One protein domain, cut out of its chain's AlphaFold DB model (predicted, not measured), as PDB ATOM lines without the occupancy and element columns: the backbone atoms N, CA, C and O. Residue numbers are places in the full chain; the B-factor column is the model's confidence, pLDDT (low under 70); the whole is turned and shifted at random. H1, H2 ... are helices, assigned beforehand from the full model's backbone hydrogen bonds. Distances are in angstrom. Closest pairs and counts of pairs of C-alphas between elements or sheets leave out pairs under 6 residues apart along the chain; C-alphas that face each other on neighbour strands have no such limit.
ATOM      1  N   ALA A   5    -152.435 215.790 -21.763       74.06
ATOM      2  CA  ALA A   5    -153.778 215.523 -22.274       74.06
ATOM      3  C   ALA A   5    -153.921 214.103 -22.839       74.06
ATOM      4  O   ALA A   5    -154.937 213.448 -22.612       74.06
ATOM      5  N   ALA A   6    -152.885 213.595 -23.516       75.06
ATOM      6  CA  ALA A   6    -152.874 212.233 -24.046       75.06
ATOM      7  C   ALA A   6    -152.959 211.168 -22.938       75.06
ATOM      8  O   ALA A   6    -153.661 210.168 -23.098       75.06
ATOM      9  N   LEU A   7    -152.284 211.389 -21.804       78.56
ATOM     10  CA  LEU A   7    -152.357 210.504 -20.644       78.56
ATOM     11  C   LEU A   7    -153.716 210.632 -19.946       78.56
ATOM     12  O   LEU A   7    -154.373 209.629 -19.677       78.56
ATOM     13  N   HIS A   8    -154.172 211.854 -19.674       76.50
ATOM     14  CA  HIS A   8    -155.441 212.087 -18.978       76.50
ATOM     15  C   HIS A   8    -156.646 211.557 -19.755       76.50
ATOM     16  O   HIS A   8    -157.579 211.045 -19.143       76.50
ATOM     17  N   ALA A   9    -156.600 211.579 -21.089       70.25
ATOM     18  CA  ALA A   9    -157.638 210.999 -21.935       70.25
ATOM     19  C   ALA A   9    -157.796 209.474 -21.766       70.25
ATOM     20  O   ALA A   9    -158.879 208.944 -22.018       70.25
ATOM     21  N   ILE A  10    -156.741 208.760 -21.347       73.50
ATOM     22  CA  ILE A  10    -156.771 207.301 -21.144       73.50
ATOM     23  C   ILE A  10    -156.939 206.895 -19.676       73.50
ATOM     24  O   ILE A  10    -157.154 205.709 -19.388       73.50
ATOM     25  N   LEU A  11    -156.834 207.845 -18.740       69.38
ATOM     26  CA  LEU A  11    -157.030 207.556 -17.329       69.38
ATOM     27  C   LEU A  11    -158.514 207.258 -17.044       69.38
ATOM     28  O   LEU A  11    -159.406 207.963 -17.514       69.38
ATOM     29  N   PRO A  12    -158.814 206.201 -16.272       64.44
ATOM     30  CA  PRO A  12    -160.186 205.865 -15.907       64.44
ATOM     31  C   PRO A  12    -160.844 206.944 -15.039       64.44
ATOM     32  O   PRO A  12    -160.193 207.571 -14.204       64.44
ATOM     33  N   LEU A  13    -162.164 207.093 -15.150       50.44
ATOM     34  CA  LEU A  13    -162.917 207.943 -14.230       50.44
ATOM     35  C   LEU A  13    -162.825 207.374 -12.803       50.44
ATOM     36  O   LEU A  13    -163.130 206.202 -12.591       50.44
ATOM     37  N   GLY A  14    -162.415 208.203 -11.840       54.09
ATOM     38  CA  GLY A  14    -162.193 207.772 -10.454       54.09
ATOM     39  C   GLY A  14    -160.839 207.095 -10.217       54.09
ATOM     40  O   GLY A  14    -160.639 206.490  -9.166       54.09
ATOM     41  N   PHE A  15    -159.902 207.187 -11.171       63.69
ATOM     42  CA  PHE A  15    -158.531 206.743 -10.946       63.69
ATOM     43  C   PHE A  15    -157.927 207.495  -9.745       63.69
ATOM     44  O   PHE A  15    -158.052 208.720  -9.684       63.69
ATOM     45  N   PRO A  16    -157.310 206.803  -8.767       69.00
ATOM     46  CA  PRO A  16    -156.844 207.452  -7.549       69.00
ATOM     47  C   PRO A  16    -155.824 208.534  -7.870       69.00
ATOM     48  O   PRO A  16    -154.893 208.271  -8.627       69.00
ATOM     49  N   ALA A  17    -155.956 209.707  -7.248       66.75
ATOM     50  CA  ALA A  17    -155.067 210.844  -7.498       66.75
ATOM     51  C   ALA A  17    -153.586 210.464  -7.330       66.75
ATOM     52  O   ALA A  17    -152.797 210.669  -8.242       66.75
ATOM     53  N   ALA A  18    -153.245 209.743  -6.256       68.31
ATOM     54  CA  ALA A  18    -151.884 209.250  -6.036       68.31
ATOM     55  C   ALA A  18    -151.385 208.298  -7.143       68.31
ATOM     56  O   ALA A  18    -150.198 208.254  -7.438       68.31
ATOM     57  N   MET A  19    -152.271 207.518  -7.775       73.56
ATOM     58  CA  MET A  19    -151.895 206.661  -8.908       73.56
ATOM     59  C   MET A  19    -151.811 207.455 -10.218       73.56
ATOM     60  O   MET A  19    -151.004 207.108 -11.081       73.56
ATOM     61  N   ALA A  20    -152.632 208.498 -10.380       77.75
ATOM     62  CA  ALA A  20    -152.563 209.423 -11.509       77.75
ATOM     63  C   ALA A  20    -151.234 210.189 -11.499       77.75
ATOM     64  O   ALA A  20    -150.550 210.211 -12.514       77.75
ATOM     65  N   GLU A  21    -150.820 210.693 -10.335       80.50
ATOM     66  CA  GLU A  21    -149.534 211.372 -10.134       80.50
ATOM     67  C   GLU A  21    -148.349 210.467 -10.500       80.50
ATOM     68  O   GLU A  21    -147.462 210.879 -11.243       80.50
ATOM     69  N   ILE A  22    -148.368 209.194 -10.079       84.88
ATOM     70  CA  ILE A  22    -147.372 208.203 -10.526       84.88
ATOM     71  C   ILE A  22    -147.383 208.081 -12.051       84.88
ATOM     72  O   ILE A  22    -146.328 208.129 -12.679       84.88
ATOM     73  N   ALA A  23    -148.559 207.904 -12.661       84.50
ATOM     74  CA  ALA A  23    -148.674 207.727 -14.106       84.50
ATOM     75  C   ALA A  23    -148.148 208.945 -14.885       84.50
ATOM     76  O   ALA A  23    -147.499 208.767 -15.916       84.50
ATOM     77  N   GLU A  24    -148.376 210.158 -14.381       87.62
ATOM     78  CA  GLU A  24    -147.845 211.401 -14.945       87.62
ATOM     79  C   GLU A  24    -146.320 211.438 -14.888       87.62
ATOM     80  O   GLU A  24    -145.685 211.667 -15.915       87.62
ATOM     81  N   GLN A  25    -145.717 211.136 -13.732       87.12
ATOM     82  CA  GLN A  25    -144.256 211.125 -13.605       87.12
ATOM     83  C   GLN A  25    -143.608 210.084 -14.516       87.12
ATOM     84  O   GLN A  25    -142.595 210.364 -15.161       87.12
ATOM     85  N   LEU A  26    -144.217 208.899 -14.624       87.69
ATOM     86  CA  LEU A  26    -143.737 207.867 -15.535       87.69
ATOM     87  C   LEU A  26    -143.828 208.318 -16.999       87.69
ATOM     88  O   LEU A  26    -142.897 208.109 -17.775       87.69
ATOM     89  N   TYR A  27    -144.941 208.944 -17.381       86.06
ATOM     90  CA  TYR A  27    -145.160 209.421 -18.743       86.06
ATOM     91  C   TYR A  27    -144.190 210.540 -19.130       86.06
ATOM     92  O   TYR A  27    -143.611 210.491 -20.214       86.06
ATOM     93  N   LEU A  28    -143.960 211.506 -18.241       86.56
ATOM     94  CA  LEU A  28    -143.010 212.594 -18.476       86.56
ATOM     95  C   LEU A  28    -141.592 212.067 -18.682       86.56
ATOM     96  O   LEU A  28    -140.937 212.452 -19.647       86.56
ATOM     97  N   GLN A  29    -141.153 211.131 -17.840       85.50
ATOM     98  CA  GLN A  29    -139.849 210.507 -18.007       85.50
ATOM     99  C   GLN A  29    -139.746 209.782 -19.353       85.50
ATOM    100  O   GLN A  29    -138.749 209.941 -20.042       85.50
ATOM    101  N   LEU A  30    -140.778 209.040 -19.774       86.06
ATOM    102  CA  LEU A  30    -140.781 208.349 -21.069       86.06
ATOM    103  C   LEU A  30    -140.691 209.300 -22.271       86.06
ATOM    104  O   LEU A  30    -140.129 208.917 -23.294       86.06
ATOM    105  N   LEU A  31    -141.230 210.518 -22.171       84.88
ATOM    106  CA  LEU A  31    -141.101 211.534 -23.223       84.88
ATOM    107  C   LEU A  31    -139.687 212.124 -23.317       84.88
ATOM    108  O   LEU A  31    -139.310 212.630 -24.372       84.88
ATOM    109  N   GLU A  32    -138.918 212.074 -22.231       84.12
ATOM    110  CA  GLU A  32    -137.532 212.548 -22.178       84.12
ATOM    111  C   GLU A  32    -136.536 211.504 -22.720       84.12
ATOM    112  O   GLU A  32    -135.378 211.831 -22.989       84.12
ATOM    113  N   GLU A  33    -136.972 210.255 -22.917       81.69
ATOM    114  CA  GLU A  33    -136.096 209.166 -23.345       81.69
ATOM    115  C   GLU A  33    -135.829 209.159 -24.861       81.69
ATOM    116  O   GLU A  33    -136.751 209.276 -25.676       81.69
ATOM    117  N   PRO A  34    -134.569 208.948 -25.284       76.44
ATOM    118  CA  PRO A  34    -134.227 208.850 -26.693       76.44
ATOM    119  C   PRO A  34    -134.755 207.549 -27.319       76.44
ATOM    120  O   PRO A  34    -134.657 206.460 -26.751       76.44
ATOM    121  N   ILE A  35    -135.251 207.640 -28.557       74.88
ATOM    122  CA  ILE A  35    -135.708 206.471 -29.319       74.88
ATOM    123  C   ILE A  35    -134.493 205.657 -29.786       74.88
ATOM    124  O   ILE A  35    -133.755 206.069 -30.685       74.88
ATOM    125  N   ALA A  36    -134.308 204.474 -29.201       76.81
ATOM    126  CA  ALA A  36    -133.251 203.544 -29.586       76.81
ATOM    127  C   ALA A  36    -133.500 202.913 -30.971       76.81
ATOM    128  O   ALA A  36    -134.611 202.459 -31.288       76.81
ATOM    129  N   ARG A  37    -132.441 202.870 -31.792       73.00
ATOM    130  CA  ARG A  37    -132.502 202.506 -33.219       73.00
ATOM    131  C   ARG A  37    -132.444 201.001 -33.472       73.00
ATOM    132  O   ARG A  37    -133.117 200.537 -34.391       73.00
ATOM    133  N   ASP A  38    -131.710 200.247 -32.657       79.94
ATOM    134  CA  ASP A  38    -131.631 198.786 -32.744       79.94
ATOM    135  C   ASP A  38    -132.094 198.086 -31.458       79.94
ATOM    136  O   ASP A  38    -132.509 198.726 -30.491       79.94
ATOM    137  N   ARG A  39    -132.115 196.748 -31.477       72.12
ATOM    138  CA  ARG A  39    -132.640 195.943 -30.369       72.12
ATOM    139  C   ARG A  39    -131.741 195.970 -29.130       72.12
ATOM    140  O   ARG A  39    -132.282 196.047 -28.031       72.12
ATOM    141  N   ALA A  40    -130.423 195.886 -29.293       72.75
ATOM    142  CA  ALA A  40    -129.494 195.838 -28.165       72.75
ATOM    143  C   ALA A  40    -129.447 197.200 -27.456       72.75
ATOM    144  O   ALA A  40    -129.584 197.272 -26.233       72.75
ATOM    145  N   ASP A  41    -129.400 198.277 -28.239       77.69
ATOM    146  CA  ASP A  41    -129.491 199.649 -27.752       77.69
ATOM    147  C   ASP A  41    -130.837 199.911 -27.072       77.69
ATOM    148  O   ASP A  41    -130.909 200.631 -26.077       77.69
ATOM    149  N   ARG A  42    -131.920 199.297 -27.565       75.50
ATOM    150  CA  ARG A  42    -133.250 199.417 -26.958       75.50
ATOM    151  C   ARG A  42    -133.343 198.709 -25.619       75.50
ATOM    152  O   ARG A  42    -133.879 199.299 -24.690       75.50
ATOM    153  N   GLU A  43    -132.839 197.485 -25.495       73.94
ATOM    154  CA  GLU A  43    -132.847 196.759 -24.217       73.94
ATOM    155  C   GLU A  43    -132.066 197.535 -23.145       73.94
ATOM    156  O   GLU A  43    -132.569 197.735 -22.036       73.94
ATOM    157  N   HIS A  44    -130.893 198.071 -23.498       77.69
ATOM    158  CA  HIS A  44    -130.095 198.890 -22.588       77.69
ATOM    159  C   HIS A  44    -130.770 200.231 -22.246       77.69
ATOM    160  O   HIS A  44    -130.872 200.593 -21.072       77.69
ATOM    161  N   ALA A  45    -131.299 200.944 -23.247       78.31
ATOM    162  CA  ALA A  45    -132.015 202.201 -23.037       78.31
ATOM    163  C   ALA A  45    -133.271 202.013 -22.172       78.31
ATOM    164  O   ALA A  45    -133.528 202.821 -21.281       78.31
ATOM    165  N   MET A  46    -134.024 200.925 -22.369       79.94
ATOM    166  CA  MET A  46    -135.201 200.617 -21.553       79.94
ATOM    167  C   MET A  46    -134.834 200.258 -20.112       79.94
ATOM    168  O   MET A  46    -135.545 200.668 -19.198       79.94
ATOM    169  N   ALA A  47    -133.726 199.544 -19.882       80.38
ATOM    170  CA  ALA A  47    -133.241 199.274 -18.528       80.38
ATOM    171  C   ALA A  47    -132.841 200.572 -17.800       80.38
ATOM    172  O   ALA A  47    -133.247 200.790 -16.658       80.38
ATOM    173  N   ALA A  48    -132.114 201.464 -18.480       80.62
ATOM    174  CA  ALA A  48    -131.752 202.774 -17.938       80.62
ATOM    175  C   ALA A  48    -132.990 203.646 -17.662       80.62
ATOM    176  O   ALA A  48    -133.089 204.268 -16.606       80.62
ATOM    177  N   THR A  49    -133.967 203.627 -18.573       85.38
ATOM    178  CA  THR A  49    -135.265 204.295 -18.399       85.38
ATOM    179  C   THR A  49    -135.990 203.768 -17.164       85.38
ATOM    180  O   THR A  49    -136.443 204.548 -16.335       85.38
ATOM    181  N   ALA A  50    -136.080 202.443 -17.004       79.50
ATOM    182  CA  ALA A  50    -136.743 201.816 -15.862       79.50
ATOM    183  C   ALA A  50    -136.144 202.267 -14.526       79.50
ATOM    184  O   ALA A  50    -136.882 202.537 -13.582       79.50
ATOM    185  N   PHE A  51    -134.819 202.395 -14.459       81.25
ATOM    186  CA  PHE A  51    -134.144 202.915 -13.278       81.25
ATOM    187  C   PHE A  51    -134.469 204.396 -13.028       81.25
ATOM    188  O   PHE A  51    -134.914 204.741 -11.934       81.25
ATOM    189  N   ARG A  52    -134.362 205.251 -14.053       84.88
ATOM    190  CA  ARG A  52    -134.702 206.681 -13.947       84.88
ATOM    191  C   ARG A  52    -136.153 206.923 -13.531       84.88
ATOM    192  O   ARG A  52    -136.426 207.840 -12.764       84.88
ATOM    193  N   LEU A  53    -137.084 206.079 -13.981       87.50
ATOM    194  CA  LEU A  53    -138.482 206.114 -13.538       87.50
ATOM    195  C   LEU A  53    -138.589 205.937 -12.014       87.50
ATOM    196  O   LEU A  53    -139.330 206.669 -11.364       87.50
ATOM    197  N   VAL A  54    -137.836 205.001 -11.428       83.50
ATOM    198  CA  VAL A  54    -137.821 204.777  -9.971       83.50
ATOM    199  C   VAL A  54    -137.177 205.948  -9.230       83.50
ATOM    200  O   VAL A  54    -137.692 206.361  -8.188       83.50
ATOM    201  N   GLU A  55    -136.087 206.508  -9.758       87.31
ATOM    202  CA  GLU A  55    -135.447 207.696  -9.179       87.31
ATOM    203  C   GLU A  55    -136.398 208.894  -9.167       87.31
ATOM    204  O   GLU A  55    -136.572 209.528  -8.126       87.31
ATOM    205  N   ARG A  56    -137.089 209.153 -10.283       85.50
ATOM    206  CA  ARG A  56    -138.071 210.237 -10.392       85.50
ATOM    207  C   ARG A  56    -139.236 210.053  -9.427       85.50
ATOM    208  O   ARG A  56    -139.609 210.994  -8.738       85.50
ATOM    209  N   LEU A  57    -139.775 208.837  -9.315       85.25
ATOM    210  CA  LEU A  57    -140.815 208.547  -8.324       85.25
ATOM    211  C   LEU A  57    -140.320 208.784  -6.894       85.25
ATOM    212  O   LEU A  57    -141.061 209.313  -6.072       85.25
ATOM    213  N   SER A  58    -139.075 208.419  -6.594       83.25
ATOM    214  CA  SER A  58    -138.490 208.624  -5.266       83.25
ATOM    215  C   SER A  58    -138.259 210.106  -4.953       83.25
ATOM    216  O   SER A  58    -138.431 210.509  -3.807       83.25
ATOM    217  N   ALA A  59    -137.892 210.912  -5.952       84.06
ATOM    218  CA  ALA A  59    -137.686 212.351  -5.804       84.06
ATOM    219  C   ALA A  59    -139.007 213.120  -5.637       84.06
ATOM    220  O   ALA A  59    -139.111 213.969  -4.756       84.06
ATOM    221  N   GLU A  60    -140.014 212.797  -6.450       84.44
ATOM    222  CA  GLU A  60    -141.273 213.553  -6.506       84.44
ATOM    223  C   GLU A  60    -142.310 213.071  -5.486       84.44
ATOM    224  O   GLU A  60    -143.092 213.863  -4.965       84.44
ATOM    225  N   LEU A  61    -142.331 211.769  -5.182       76.88
ATOM    226  CA  LEU A  61    -143.330 211.146  -4.302       76.88
ATOM    227  C   LEU A  61    -142.717 210.578  -3.010       76.88
ATOM    228  O   LEU A  61    -143.410 209.945  -2.207       76.88
ATOM    229  N   GLY A  62    -141.415 210.787  -2.794       71.88
ATOM    230  CA  GLY A  62    -140.707 210.369  -1.589       71.88
ATOM    231  C   GLY A  62    -141.238 211.043  -0.320       71.88
ATOM    232  O   GLY A  62    -141.664 212.194  -0.325       71.88
TER     233      GLY A  62
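What this domain is: This is residues 5 to 62 of the 143 residues of the protein "Mor family transcriptional regulator" of Acidovorax anthurii (UniProt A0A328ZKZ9). The model is a loose helical hairpin: two long helices, H2 and H3, run opposite ways and cross at 41 degrees, joined by a short link. Before them a short helical turn, H1, folds back near H2, on the side away from H3. The printed part has 58 residues with three named helices, in the order H1, H2, H3, and no named strand; the class is all helix. The whole is loose, with a radius of gyration of the C-alphas of 13.2 A, and only just flat, with spans of 39 by 26 by 14 A.

Where its parts are: H1 holds residues 5 to 8 and begins with C-alpha 5 at (-153.778, 215.523, -22.274). H2, residues 17 to 32, measures 22.9 A from first to last C-alpha; C-alpha 17 stands at (-155.067, 210.844, -7.498). H3, residues 39 to 61, is the longest helix at 32.0 A and ends with C-alpha 61 at (-143.330, 211.146, -4.302).

How they stand to each other: H1 and H2 are close but not clearly touching; their closest C-alphas, those of Leu 7 and Glu 24, are 7.3 A apart. H2 and H3 form a helical hairpin and touch, their closest C-alphas being those of Leu 26 and Leu 53, 5.9 A apart. Their lines stand at a steep tilt of 41 degrees, opposite ways. H1 and H3 are apart. In H2 and H3 every O i to N i+4 pair is within hydrogen-bond range; H1 is too short for such a pair.

The domain as a whole: The C-alphas farthest apart, those of Gly 14 and Ala 40, are 39.1 A apart. The printed part has no cut. The links H1 to H2, of 8 residues, and H2 to H3, of 6, are short. The mean pLDDT of the printed part is 78.0; residues 11 to 18 are under 70.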